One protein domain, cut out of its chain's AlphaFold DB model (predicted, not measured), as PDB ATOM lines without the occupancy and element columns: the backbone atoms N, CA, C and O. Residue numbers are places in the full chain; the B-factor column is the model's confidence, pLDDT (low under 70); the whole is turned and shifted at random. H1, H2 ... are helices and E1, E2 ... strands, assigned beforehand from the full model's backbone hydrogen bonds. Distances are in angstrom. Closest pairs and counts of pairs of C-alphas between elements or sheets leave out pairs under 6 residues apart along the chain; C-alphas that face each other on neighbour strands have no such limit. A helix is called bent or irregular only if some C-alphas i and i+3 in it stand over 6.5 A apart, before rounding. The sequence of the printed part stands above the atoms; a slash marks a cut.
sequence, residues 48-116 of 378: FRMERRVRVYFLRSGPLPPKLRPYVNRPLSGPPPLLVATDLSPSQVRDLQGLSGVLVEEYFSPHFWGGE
ATOM      1  N   PHE A  48     -23.493  72.502  63.013       95.81
ATOM      2  CA  PHE A  48     -24.101  72.238  64.302       95.81
ATOM      3  C   PHE A  48     -25.028  71.038  64.219       95.81
ATOM      4  O   PHE A  48     -25.782  70.884  63.256       95.81
ATOM      5  N   ARG A  49     -25.016  70.229  65.275       94.94
ATOM      6  CA  ARG A  49     -25.988  69.163  65.477       94.94
ATOM      7  C   ARG A  49     -26.422  69.128  66.929       94.94
ATOM      8  O   ARG A  49     -25.604  69.255  67.838       94.94
ATOM      9  N   MET A  50     -27.714  68.920  67.137       92.50
ATOM     10  CA  MET A  50     -28.221  68.589  68.455       92.50
ATOM     11  C   MET A  50     -28.045  67.092  68.703       92.50
ATOM     12  O   MET A  50     -28.635  66.272  68.000       92.50
ATOM     13  N   GLU A  51     -27.244  66.728  69.698       92.19
ATOM     14  CA  GLU A  51     -26.972  65.331  70.021       92.19
ATOM     15  C   GLU A  51     -27.727  64.903  71.270       92.19
ATOM     16  O   GLU A  51     -27.758  65.610  72.277       92.19
ATOM     17  N   ARG A  52     -28.320  63.710  71.221       91.62
ATOM     18  CA  ARG A  52     -28.894  63.079  72.408       91.62
ATOM     19  C   ARG A  52     -27.750  62.620  73.305       91.62
ATOM     20  O   ARG A  52     -26.923  61.806  72.897       91.62
ATOM     21  N   ARG A  53     -27.711  63.162  74.514       94.19
ATOM     22  CA  ARG A  53     -26.750  62.861  75.569       94.19
ATOM     23  C   ARG A  53     -27.494  62.427  76.818       94.19
ATOM     24  O   ARG A  53     -28.707  62.599  76.927       94.19
ATOM     25  N   VAL A  54     -26.766  61.837  77.752       94.38
ATOM     26  CA  VAL A  54     -27.366  61.253  78.943       94.38
ATOM     27  C   VAL A  54     -26.591  61.639  80.192       94.38
ATOM     28  O   VAL A  54     -25.359  61.613  80.217       94.38
ATOM     29  N   ARG A  55     -27.339  62.019  81.229       95.62
ATOM     30  CA  ARG A  55     -26.862  62.185  82.597       95.62
ATOM     31  C   ARG A  55     -27.239  60.962  83.403       95.62
ATOM     32  O   ARG A  55     -28.336  60.422  83.267       95.62
ATOM     33  N   VAL A  56     -26.322  60.541  84.257       95.75
ATOM     34  CA  VAL A  56     -26.526  59.394  85.133       95.75
ATOM     35  C   VAL A  56     -26.440  59.868  86.568       95.75
ATOM     36  O   VAL A  56     -25.421  60.410  86.996       95.75
ATOM     37  N   TYR A  57     -27.516  59.641  87.307       96.25
ATOM     38  CA  TYR A  57     -27.635  59.950  88.719       96.25
ATOM     39  C   TYR A  57     -27.658  58.656  89.530       96.25
ATOM     40  O   TYR A  57     -28.267  57.667  89.125       96.25
ATOM     41  N   PHE A  58     -27.025  58.662  90.699       96.69
ATOM     42  CA  PHE A  58     -27.116  57.583  91.677       96.69
ATOM     43  C   PHE A  58     -27.947  58.043  92.874       96.69
ATOM     44  O   PHE A  58     -27.638  59.045  93.517       96.69
ATOM     45  N   LEU A  59     -29.032  57.322  93.145       96.31
ATOM     46  CA  LEU A  59     -30.086  57.722  94.079       96.31
ATOM     47  C   LEU A  59     -29.887  57.189  95.503       96.31
ATOM     48  O   LEU A  59     -30.676  57.509  96.387       96.31
ATOM     49  N   ARG A  60     -28.882  56.341  95.737       94.31
ATOM     50  CA  ARG A  60     -28.696  55.663  97.025       94.31
ATOM     51  C   ARG A  60     -27.562  56.273  97.831       94.31
ATOM     52  O   ARG A  60     -26.512  56.608  97.291       94.31
ATOM     53  N   SER A  61     -27.759  56.313  99.143       87.75
ATOM     54  CA  SER A  61     -26.683  56.501 100.111       87.75
ATOM     55  C   SER A  61     -25.935  55.173 100.235       87.75
ATOM     56  O   SER A  61     -26.505  54.187 100.699       87.75
ATOM     57  N   GLY A  62     -24.698  55.097  99.751       91.06
ATOM     58  CA  GLY A  62     -23.913  53.861  99.776       91.06
ATOM     59  C   GLY A  62     -22.780  53.842  98.750       91.06
ATOM     60  O   GLY A  62     -22.606  54.809  98.005       91.06
ATOM     61  N   PRO A  63     -21.994  52.753  98.701       93.94
ATOM     62  CA  PRO A  63     -20.898  52.631  97.754       93.94
ATOM     63  C   PRO A  63     -21.419  52.590  96.316       93.94
ATOM     64  O   PRO A  63     -22.405  51.919  96.004       93.94
ATOM     65  N   LEU A  64     -20.713  53.281  95.424       95.62
ATOM     66  CA  LEU A  64     -21.038  53.298  94.005       95.62
ATOM     67  C   LEU A  64     -20.819  51.899  93.386       95.62
ATOM     68  O   LEU A  64     -19.728  51.330  93.561       95.62
ATOM     69  N   PRO A  65     -21.797  51.354  92.632       96.00
ATOM     70  CA  PRO A  65     -21.628  50.120  91.871       96.00
ATOM     71  C   PRO A  65     -20.332  50.125  91.043       96.00
ATOM     72  O   PRO A  65     -20.048  51.131  90.386       96.00
ATOM     73  N   PRO A  66     -19.555  49.023  91.001       96.50
ATOM     74  CA  PRO A  66     -18.300  48.964  90.247       96.50
ATOM     75  C   PRO A  66     -18.443  49.376  88.780       96.50
ATOM     76  O   PRO A  66     -17.583  50.077  88.262       96.50
ATOM     77  N   LYS A  67     -19.574  49.030  88.146       96.19
ATOM     78  CA  LYS A  67     -19.904  49.408  86.762       96.19
ATOM     79  C   LYS A  67     -20.048  50.918  86.533       96.19
ATOM     80  O   LYS A  67     -19.862  51.362  85.412       96.19
ATOM     81  N   LEU A  68     -20.360  51.710  87.563       95.75
ATOM     82  CA  LEU A  68     -20.464  53.170  87.444       95.75
ATOM     83  C   LEU A  68     -19.122  53.882  87.639       95.75
ATOM     84  O   LEU A  68     -18.967  55.000  87.155       95.75
ATOM     85  N   ARG A  69     -18.152  53.256  88.322       95.56
ATOM     86  CA  ARG A  69     -16.861  53.883  88.659       95.56
ATOM     87  C   ARG A  69     -16.099  54.424  87.439       95.56
ATOM     88  O   ARG A  69     -15.587  55.532  87.560       95.56
ATOM     89  N   PRO A  70     -16.060  53.737  86.276       96.44
ATOM     90  CA  PRO A  70     -15.373  54.251  85.090       96.44
ATOM     91  C   PRO A  70     -15.960  55.549  84.521       96.44
ATOM     92  O   PRO A  70     -15.288  56.219  83.747       96.44
ATOM     93  N   TYR A  71     -17.200  55.900  84.878       95.31
ATOM     94  CA  TYR A  71     -17.899  57.080  84.360       95.31
ATOM     95  C   TYR A  71     -17.896  58.265  85.341       95.31
ATOM     96  O   TYR A  71     -18.458  59.318  85.035       95.31
ATOM     97  N   VAL A  72     -17.305  58.101  86.531       95.38
ATOM     98  CA  VAL A  72     -17.210  59.160  87.544       95.38
ATOM     99  C   VAL A  72     -16.115  60.139  87.138       95.38
ATOM    100  O   VAL A  72     -14.938  59.923  87.408       95.38
ATOM    101  N   ASN A  73     -16.511  61.252  86.529       89.88
ATOM    102  CA  ASN A  73     -15.559  62.250  86.029       89.88
ATOM    103  C   ASN A  73     -15.260  63.368  87.044       89.88
ATOM    104  O   ASN A  73     -14.565  64.329  86.727       89.88
ATOM    105  N   ARG A  74     -15.823  63.284  88.256       90.50
ATOM    106  CA  ARG A  74     -15.679  64.299  89.308       90.50
ATOM    107  C   ARG A  74     -15.896  63.706  90.703       90.50
ATOM    108  O   ARG A  74     -16.636  62.727  90.820       90.50
ATOM    109  N   PRO A  75     -15.322  64.305  91.761       92.25
ATOM    110  CA  PRO A  75     -15.592  63.891  93.133       92.25
ATOM    111  C   PRO A  75     -17.094  63.923  93.431       92.25
ATOM    112  O   PRO A  75     -17.771  64.911  93.144       92.25
ATOM    113  N   LEU A  76     -17.613  62.836  93.997       92.62
ATOM    114  CA  LEU A  76     -19.002  62.759  94.437       92.62
ATOM    115  C   LEU A  76     -19.078  63.263  95.879       92.62
ATOM    116  O   LEU A  76     -18.474  62.673  96.772       92.62
ATOM    117  N   SER A  77     -19.809  64.348  96.105       90.25
ATOM    118  CA  SER A  77     -20.064  64.897  97.436       90.25
ATOM    119  C   SER A  77     -21.531  65.304  97.577       90.25
ATOM    120  O   SER A  77     -22.189  65.657  96.598       90.25
ATOM    121  N   GLY A  78     -22.040  65.235  98.809       90.94
ATOM    122  CA  GLY A  78     -23.421  65.581  99.149       90.94
ATOM    123  C   GLY A  78     -24.367  64.378  99.278       90.94
ATOM    124  O   GLY A  78     -23.957  63.231  99.087       90.94
ATOM    125  N   PRO A  79     -25.629  64.622  99.668       94.00
ATOM    126  CA  PRO A  79     -26.665  63.596  99.688       94.00
ATOM    127  C   PRO A  79     -27.141  63.258  98.259       94.00
ATOM    128  O   PRO A  79     -27.044  64.101  97.364       94.00
ATOM    129  N   PRO A  80     -27.683  62.049  98.020       93.06
ATOM    130  CA  PRO A  80     -28.331  61.713  96.754       93.06
ATOM    131  C   PRO A  80     -29.484  62.671  96.392       93.06
ATOM    132  O   PRO A  80     -30.135  63.197  97.296       93.06
ATOM    133  N   PRO A  81     -29.794  62.857  95.091       95.31
ATOM    134  CA  PRO A  81     -29.205  62.184  93.929       95.31
ATOM    135  C   PRO A  81     -27.812  62.717  93.551       95.31
ATOM    136  O   PRO A  81     -27.621  63.907  93.311       95.31
ATOM    137  N   LEU A  82     -26.840  61.813  93.422       95.06
ATOM    138  CA  LEU A  82     -25.472  62.146  93.020       95.06
ATOM    139  C   LEU A  82     -25.358  62.103  91.496       95.06
ATOM    140  O   LEU A  82     -25.546  61.041  90.912       95.06
ATOM    141  N   LEU A  83     -25.022  63.214  90.837       95.38
ATOM    142  CA  LEU A  83     -24.743  63.210  89.394       95.38
ATOM    143  C   LEU A  83     -23.349  62.615  89.139       95.38
ATOM    144  O   LEU A  83     -22.332  63.279  89.365       95.38
ATOM    145  N   VAL A  84     -23.361  61.358  88.689       95.62
ATOM    146  CA  VAL A  84     -22.211  60.465  88.486       95.62
ATOM    147  C   VAL A  84     -21.498  60.775  87.179       95.62
ATOM    148  O   VAL A  84     -20.282  60.937  87.171       95.62
ATOM    149  N   ALA A  85     -22.261  60.884  86.092       95.00
ATOM    150  CA  ALA A  85     -21.735  61.078  84.747       95.00
ATOM    151  C   ALA A  85     -22.607  62.054  83.953       95.00
ATOM    152  O   ALA A  85     -23.831  62.083  84.117       95.00
ATOM    153  N   THR A  86     -21.979  62.826  83.071       94.69
ATOM    154  CA  THR A  86     -22.639  63.693  82.086       94.69
ATOM    155  C   THR A  86     -22.147  63.349  80.686       94.69
ATOM    156  O   THR A  86     -21.119  62.695  80.524       94.69
ATOM    157  N   ASP A  87     -22.889  63.798  79.677       93.56
ATOM    158  CA  ASP A  87     -22.511  63.729  78.263       93.56
ATOM    159  C   ASP A  87     -22.271  62.315  77.713       93.56
ATOM    160  O   ASP A  87     -21.649  62.154  76.658       93.56
ATOM    161  N   LEU A  88     -22.830  61.285  78.362       94.75
ATOM    162  CA  LEU A  88     -22.748  59.917  77.859       94.75
ATOM    163  C   LEU A  88     -23.538  59.775  76.556       94.75
ATOM    164  O   LEU A  88     -24.625  60.343  76.399       94.75
ATOM    165  N   SER A  89     -22.992  59.004  75.617       92.62
ATOM    166  CA  SER A  89     -23.708  58.625  74.403       92.62
ATOM    167  C   SER A  89     -24.798  57.588  74.719       92.62
ATOM    168  O   SER A  89     -24.670  56.821  75.679       92.62
ATOM    169  N   PRO A  90     -25.851  57.472  73.886       89.88
ATOM    170  CA  PRO A  90     -26.876  56.446  74.076       89.88
ATOM    171  C   PRO A  90     -26.317  55.014  74.103       89.88
ATOM    172  O   PRO A  90     -26.886  54.150  74.762       89.88
ATOM    173  N   SER A  91     -25.199  54.747  73.417       91.88
ATOM    174  CA  SER A  91     -24.563  53.426  73.438       91.88
ATOM    175  C   SER A  91     -23.882  53.117  74.770       91.88
ATOM    176  O   SER A  91     -24.035  51.998  75.244       91.88
ATOM    177  N   GLN A  92     -23.212  54.093  75.393       93.88
ATOM    178  CA  GLN A  92     -22.563  53.941  76.707       93.88
ATOM    179  C   GLN A  92     -23.571  53.691  77.836       93.88
ATOM    180  O   GLN A  92     -23.249  53.076  78.847       93.88
ATOM    181  N   VAL A  93     -24.803  54.173  77.672       93.44
ATOM    182  CA  VAL A  93     -25.858  54.083  78.691       93.44
ATOM    183  C   VAL A  93     -26.505  52.704  78.727       93.44
ATOM    184  O   VAL A  93     -27.001  52.305  79.778       93.44
ATOM    185  N   ARG A  94     -26.476  51.953  77.618       93.31
ATOM    186  CA  ARG A  94     -27.042  50.594  77.557       93.31
ATOM    187  C   ARG A  94     -26.439  49.671  78.615       93.31
ATOM    188  O   ARG A  94     -27.169  48.895  79.217       93.31
ATOM    189  N   ASP A  95     -25.158  49.844  78.926       90.88
ATOM    190  CA  ASP A  95     -24.452  49.048  79.940       90.88
ATOM    191  C   ASP A  95     -24.846  49.406  81.387       90.88
ATOM    192  O   ASP A  95     -24.560  48.657  82.329       90.88
ATOM    193  N   LEU A  96     -25.506  50.555  81.568       93.31
ATOM    194  CA  LEU A  96     -25.957  51.085  82.857       93.31
ATOM    195  C   LEU A  96     -27.457  50.859  83.100       93.31
ATOM    196  O   LEU A  96     -27.928  51.028  84.228       93.31
ATOM    197  N   GLN A  97     -28.207  50.467  82.067       90.00
ATOM    198  CA  GLN A  97     -29.627  50.147  82.188       90.00
ATOM    199  C   GLN A  97     -29.828  48.931  83.108       90.00
ATOM    200  O   GLN A  97     -29.096  47.946  83.048       90.00
ATOM    201  N   GLY A  98     -30.817  49.015  84.001       91.88
ATOM    202  CA  GLY A  98     -31.126  47.960  84.975       91.88
ATOM    203  C   GLY A  98     -30.270  47.971  86.248       91.88
ATOM    204  O   GLY A  98     -30.532  47.184  87.158       91.88
ATOM    205  N   LEU A  99     -29.285  48.869  86.374       95.12
ATOM    206  CA  LEU A  99     -28.549  49.030  87.628       95.12
ATOM    207  C   LEU A  99     -29.442  49.629  88.722       95.12
ATOM    208  O   LEU A  99     -30.034  50.696  88.577       95.12
ATOM    209  N   SER A 100     -29.515  48.937  89.858       95.25
ATOM    210  CA  SER A 100     -30.356  49.348  90.981       95.25
ATOM    211  C   SER A 100     -29.893  50.681  91.580       95.25
ATOM    212  O   SER A 100     -28.719  50.845  91.918       95.25
ATOM    213  N   GLY A 101     -30.822  51.628  91.748       94.69
ATOM    214  CA  GLY A 101     -30.522  52.964  92.269       94.69
ATOM    215  C   GLY A 101     -29.905  53.924  91.249       94.69
ATOM    216  O   GLY A 101     -29.444  54.988  91.652       94.69
ATOM    217  N   VAL A 102     -29.888  53.577  89.960       96.19
ATOM    218  CA  VAL A 102     -29.440  54.463  88.879       96.19
ATOM    219  C   VAL A 102     -30.641  55.114  88.204       96.19
ATOM    220  O   VAL A 102     -31.572  54.430  87.785       96.19
ATOM    221  N   LEU A 103     -30.601  56.438  88.082       94.75
ATOM    222  CA  LEU A 103     -31.529  57.223  87.279       94.75
ATOM    223  C   LEU A 103     -30.792  57.749  86.051       94.75
ATOM    224  O   LEU A 103     -29.723  58.347  86.154       94.75
ATOM    225  N   VAL A 104     -31.393  57.527  84.891       94.12
ATOM    226  CA  VAL A 104     -30.878  57.953  83.597       94.12
ATOM    227  C   VAL A 104     -31.766  59.087  83.101       94.12
ATOM    228  O   VAL A 104     -32.966  58.893  82.928       94.12
ATOM    229  N   GLU A 105     -31.186  60.262  82.891       93.56
ATOM    230  CA  GLU A 105     -31.880  61.425  82.341       93.56
ATOM    231  C   GLU A 105     -31.297  61.747  80.968       93.56
ATOM    232  O   GLU A 105     -30.102  62.006  80.821       93.56
ATOM    233  N   GLU A 106     -32.143  61.742  79.949       92.19
ATOM    234  CA  GLU A 106     -31.734  62.123  78.607       92.19
ATOM    235  C   GLU A 106     -31.892  63.620  78.399       92.19
ATOM    236  O   GLU A 106     -32.879  64.234  78.799       92.19
ATOM    237  N   TYR A 107     -30.922  64.211  77.720       91.06
ATOM    238  CA  TYR A 107     -30.964  65.605  77.329       91.06
ATOM    239  C   TYR A 107     -30.355  65.778  75.947       91.06
ATOM    240  O   TYR A 107     -29.759  64.875  75.362       91.06
ATOM    241  N   PHE A 108     -30.522  66.973  75.407       89.06
ATOM    242  CA  PHE A 108     -29.976  67.339  74.118       89.06
ATOM    243  C   PHE A 108     -28.836  68.324  74.337       89.06
ATOM    244  O   PHE A 108     -29.041  69.378  74.942       89.06
ATOM    245  N   SER A 109     -27.641  67.950  73.886       90.06
ATOM    246  CA  SER A 109     -26.441  68.769  73.996       90.06
ATOM    247  C   SER A 109     -26.081  69.349  72.628       90.06
ATOM    248  O   SER A 109     -26.055  68.606  71.638       90.06
ATOM    249  N   PRO A 110     -25.830  70.664  72.538       91.19
ATOM    250  CA  PRO A 110     -25.385  71.287  71.304       91.19
ATOM    251  C   PRO A 110     -23.946  70.865  70.982       91.19
ATOM    252  O   PRO A 110     -23.047  71.054  71.799       91.19
ATOM    253  N   HIS A 111     -23.711  70.354  69.774       93.25
ATOM    254  CA  HIS A 111     -22.367  70.083  69.272       93.25
ATOM    255  C   HIS A 111     -22.047  71.000  68.086       93.25
ATOM    256  O   HIS A 111     -22.785  71.026  67.098       93.25
ATOM    257  N   PHE A 112     -20.955  71.764  68.192       93.56
ATOM    258  CA  PHE A 112     -20.533  72.760  67.202       93.56
ATOM    259  C   PHE A 112     -19.313  72.248  66.432       93.56
ATOM    260  O   PHE A 112     -18.197  72.270  66.942       93.56
ATOM    261  N   TRP A 113     -19.525  71.818  65.191       93.50
ATOM    262  CA  TRP A 113     -18.466  71.340  64.297       93.50
ATOM    263  C   TRP A 113     -17.680  72.484  63.644       93.50
ATOM    264  O   TRP A 113     -16.512  72.309  63.319       93.50
ATOM    265  N   GLY A 114     -18.291  73.667  63.508       86.62
ATOM    266  CA  GLY A 114     -17.638  74.870  62.967       86.62
ATOM    267  C   GLY A 114     -16.545  75.481  63.854       86.62
ATOM    268  O   GLY A 114     -15.896  76.443  63.455       86.62
ATOM    269  N   GLY A 115     -16.347  74.981  65.076       94.50
ATOM    270  CA  GLY A 115     -15.411  75.574  66.032       94.50
ATOM    271  C   GLY A 115     -15.808  76.988  66.483       94.50
ATOM    272  O   GLY A 115     -16.971  77.401  66.389       94.50
ATOM    273  N   GLU A 116     -14.837  77.745  67.002       96.12
ATOM    274  CA  GLU A 116     -15.084  79.068  67.600       96.12
ATOM    275  C   GLU A 116     -15.585  80.104  66.580       96.12
ATOM    276  O   GLU A 116     -16.451  80.913  66.917       96.12
TER     277      GLU A 116
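AT A GLANCE: This is residues 48 to 116 of the 378 residues of the protein "PASTA domain-containing protein" of Thermodesulfatator sp (UniProt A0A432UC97). A long, strongly twisted ribbon of two antiparallel strands, E1 and E3, makes the longest axis; the shorter strand E2 runs beside E1 along residues 53 to 58, and two short helices, H1 and H2, lie over one face of this three-stranded sheet. Residues 48 to 52 of E1, paired with residues 108 to 112 of E3, continue the ribbon past the end of E2. The printed part has 69 residues, with two named helices and three named strands in the order E1, H1, E2, H2, E3; the sheet runs E2, E1, E3, antiparallel throughout, and the class is mixed, helices and strands. The whole is elongated, spanning 43 by 24 by 17 A, and only just loose, close to compact, with a radius of gyration of the C-alphas of 13.3 A.

HOW THE PARTS SIT: The inner strand E1, residues 48 to 58, has the edge strand E3, residues 102 to 112, as an antiparallel neighbour, their directions at 157 degrees. N 53 and O 107 are 2.8 A apart and N 109 and O 51 are 2.8 A apart, both within hydrogen-bond range. The other edge strand, E2, residues 82 to 88, is antiparallel to E1 at 154 degrees, with N 58 and O 82 2.8 A apart and N 54 and O 88 2.9 A apart, within hydrogen-bond range. H1, residues 66 to 71, is on the sheet at a height over the sheet of 9.7 A. It lies only just over E2 and E1, with 3 of its C-alphas falling on each, and runs slantwise to the strands, at 38 degrees to E1 on the local plane. The closest C-alphas of H1 and E2 are those of Tyr 71 and Ala 85, 5.6 A apart. H2, residues 90 to 94, is on the same face, over E1, at a height over the sheet of 8.8 A. The closest C-alphas of H2 and E1 are those of Pro 90 and Arg 53, 6.6 A apart. H1 and H2 are apart. E2, H2 and E3 form a split strand-helix-strand unit, two strands running the same way with H2 between them in the chain and E1 between them in the sheet; its crossover is right-handed. O i to N i+4 pairs within hydrogen-bond range number 0 of 2 in H1 and 0 of 1 in H2; O i to N i+3 pairs within range number 2 of 3 and 1 of 2.

IN THESE COORDINATES: E1 begins at C-alpha 48, (-24.101, 72.238, 64.302), and measures 31.2 A from first to last C-alpha. E3 measures 29.7 A and ends at C-alpha 112, (-20.533, 72.760, 67.202). E2 measures 15.6 A from C-alpha 82, (-25.472, 62.146, 93.020), to C-alpha 88. H1 measures 10.0 A and is only just irregular: C-alphas 67 and 70 are 6.8 A apart. H2 measures 6.8 A.

THE WHOLE: The two C-alphas farthest apart, those of Gly 62 and Gly 114, are 42.8 A apart. The printed part has no cut. The link E2 to H2 is tight; E1 to H1, H1 to E2 and H2 to E3 are short links. The mean pLDDT of the printed part is 93.5, and no printed residue is under 70.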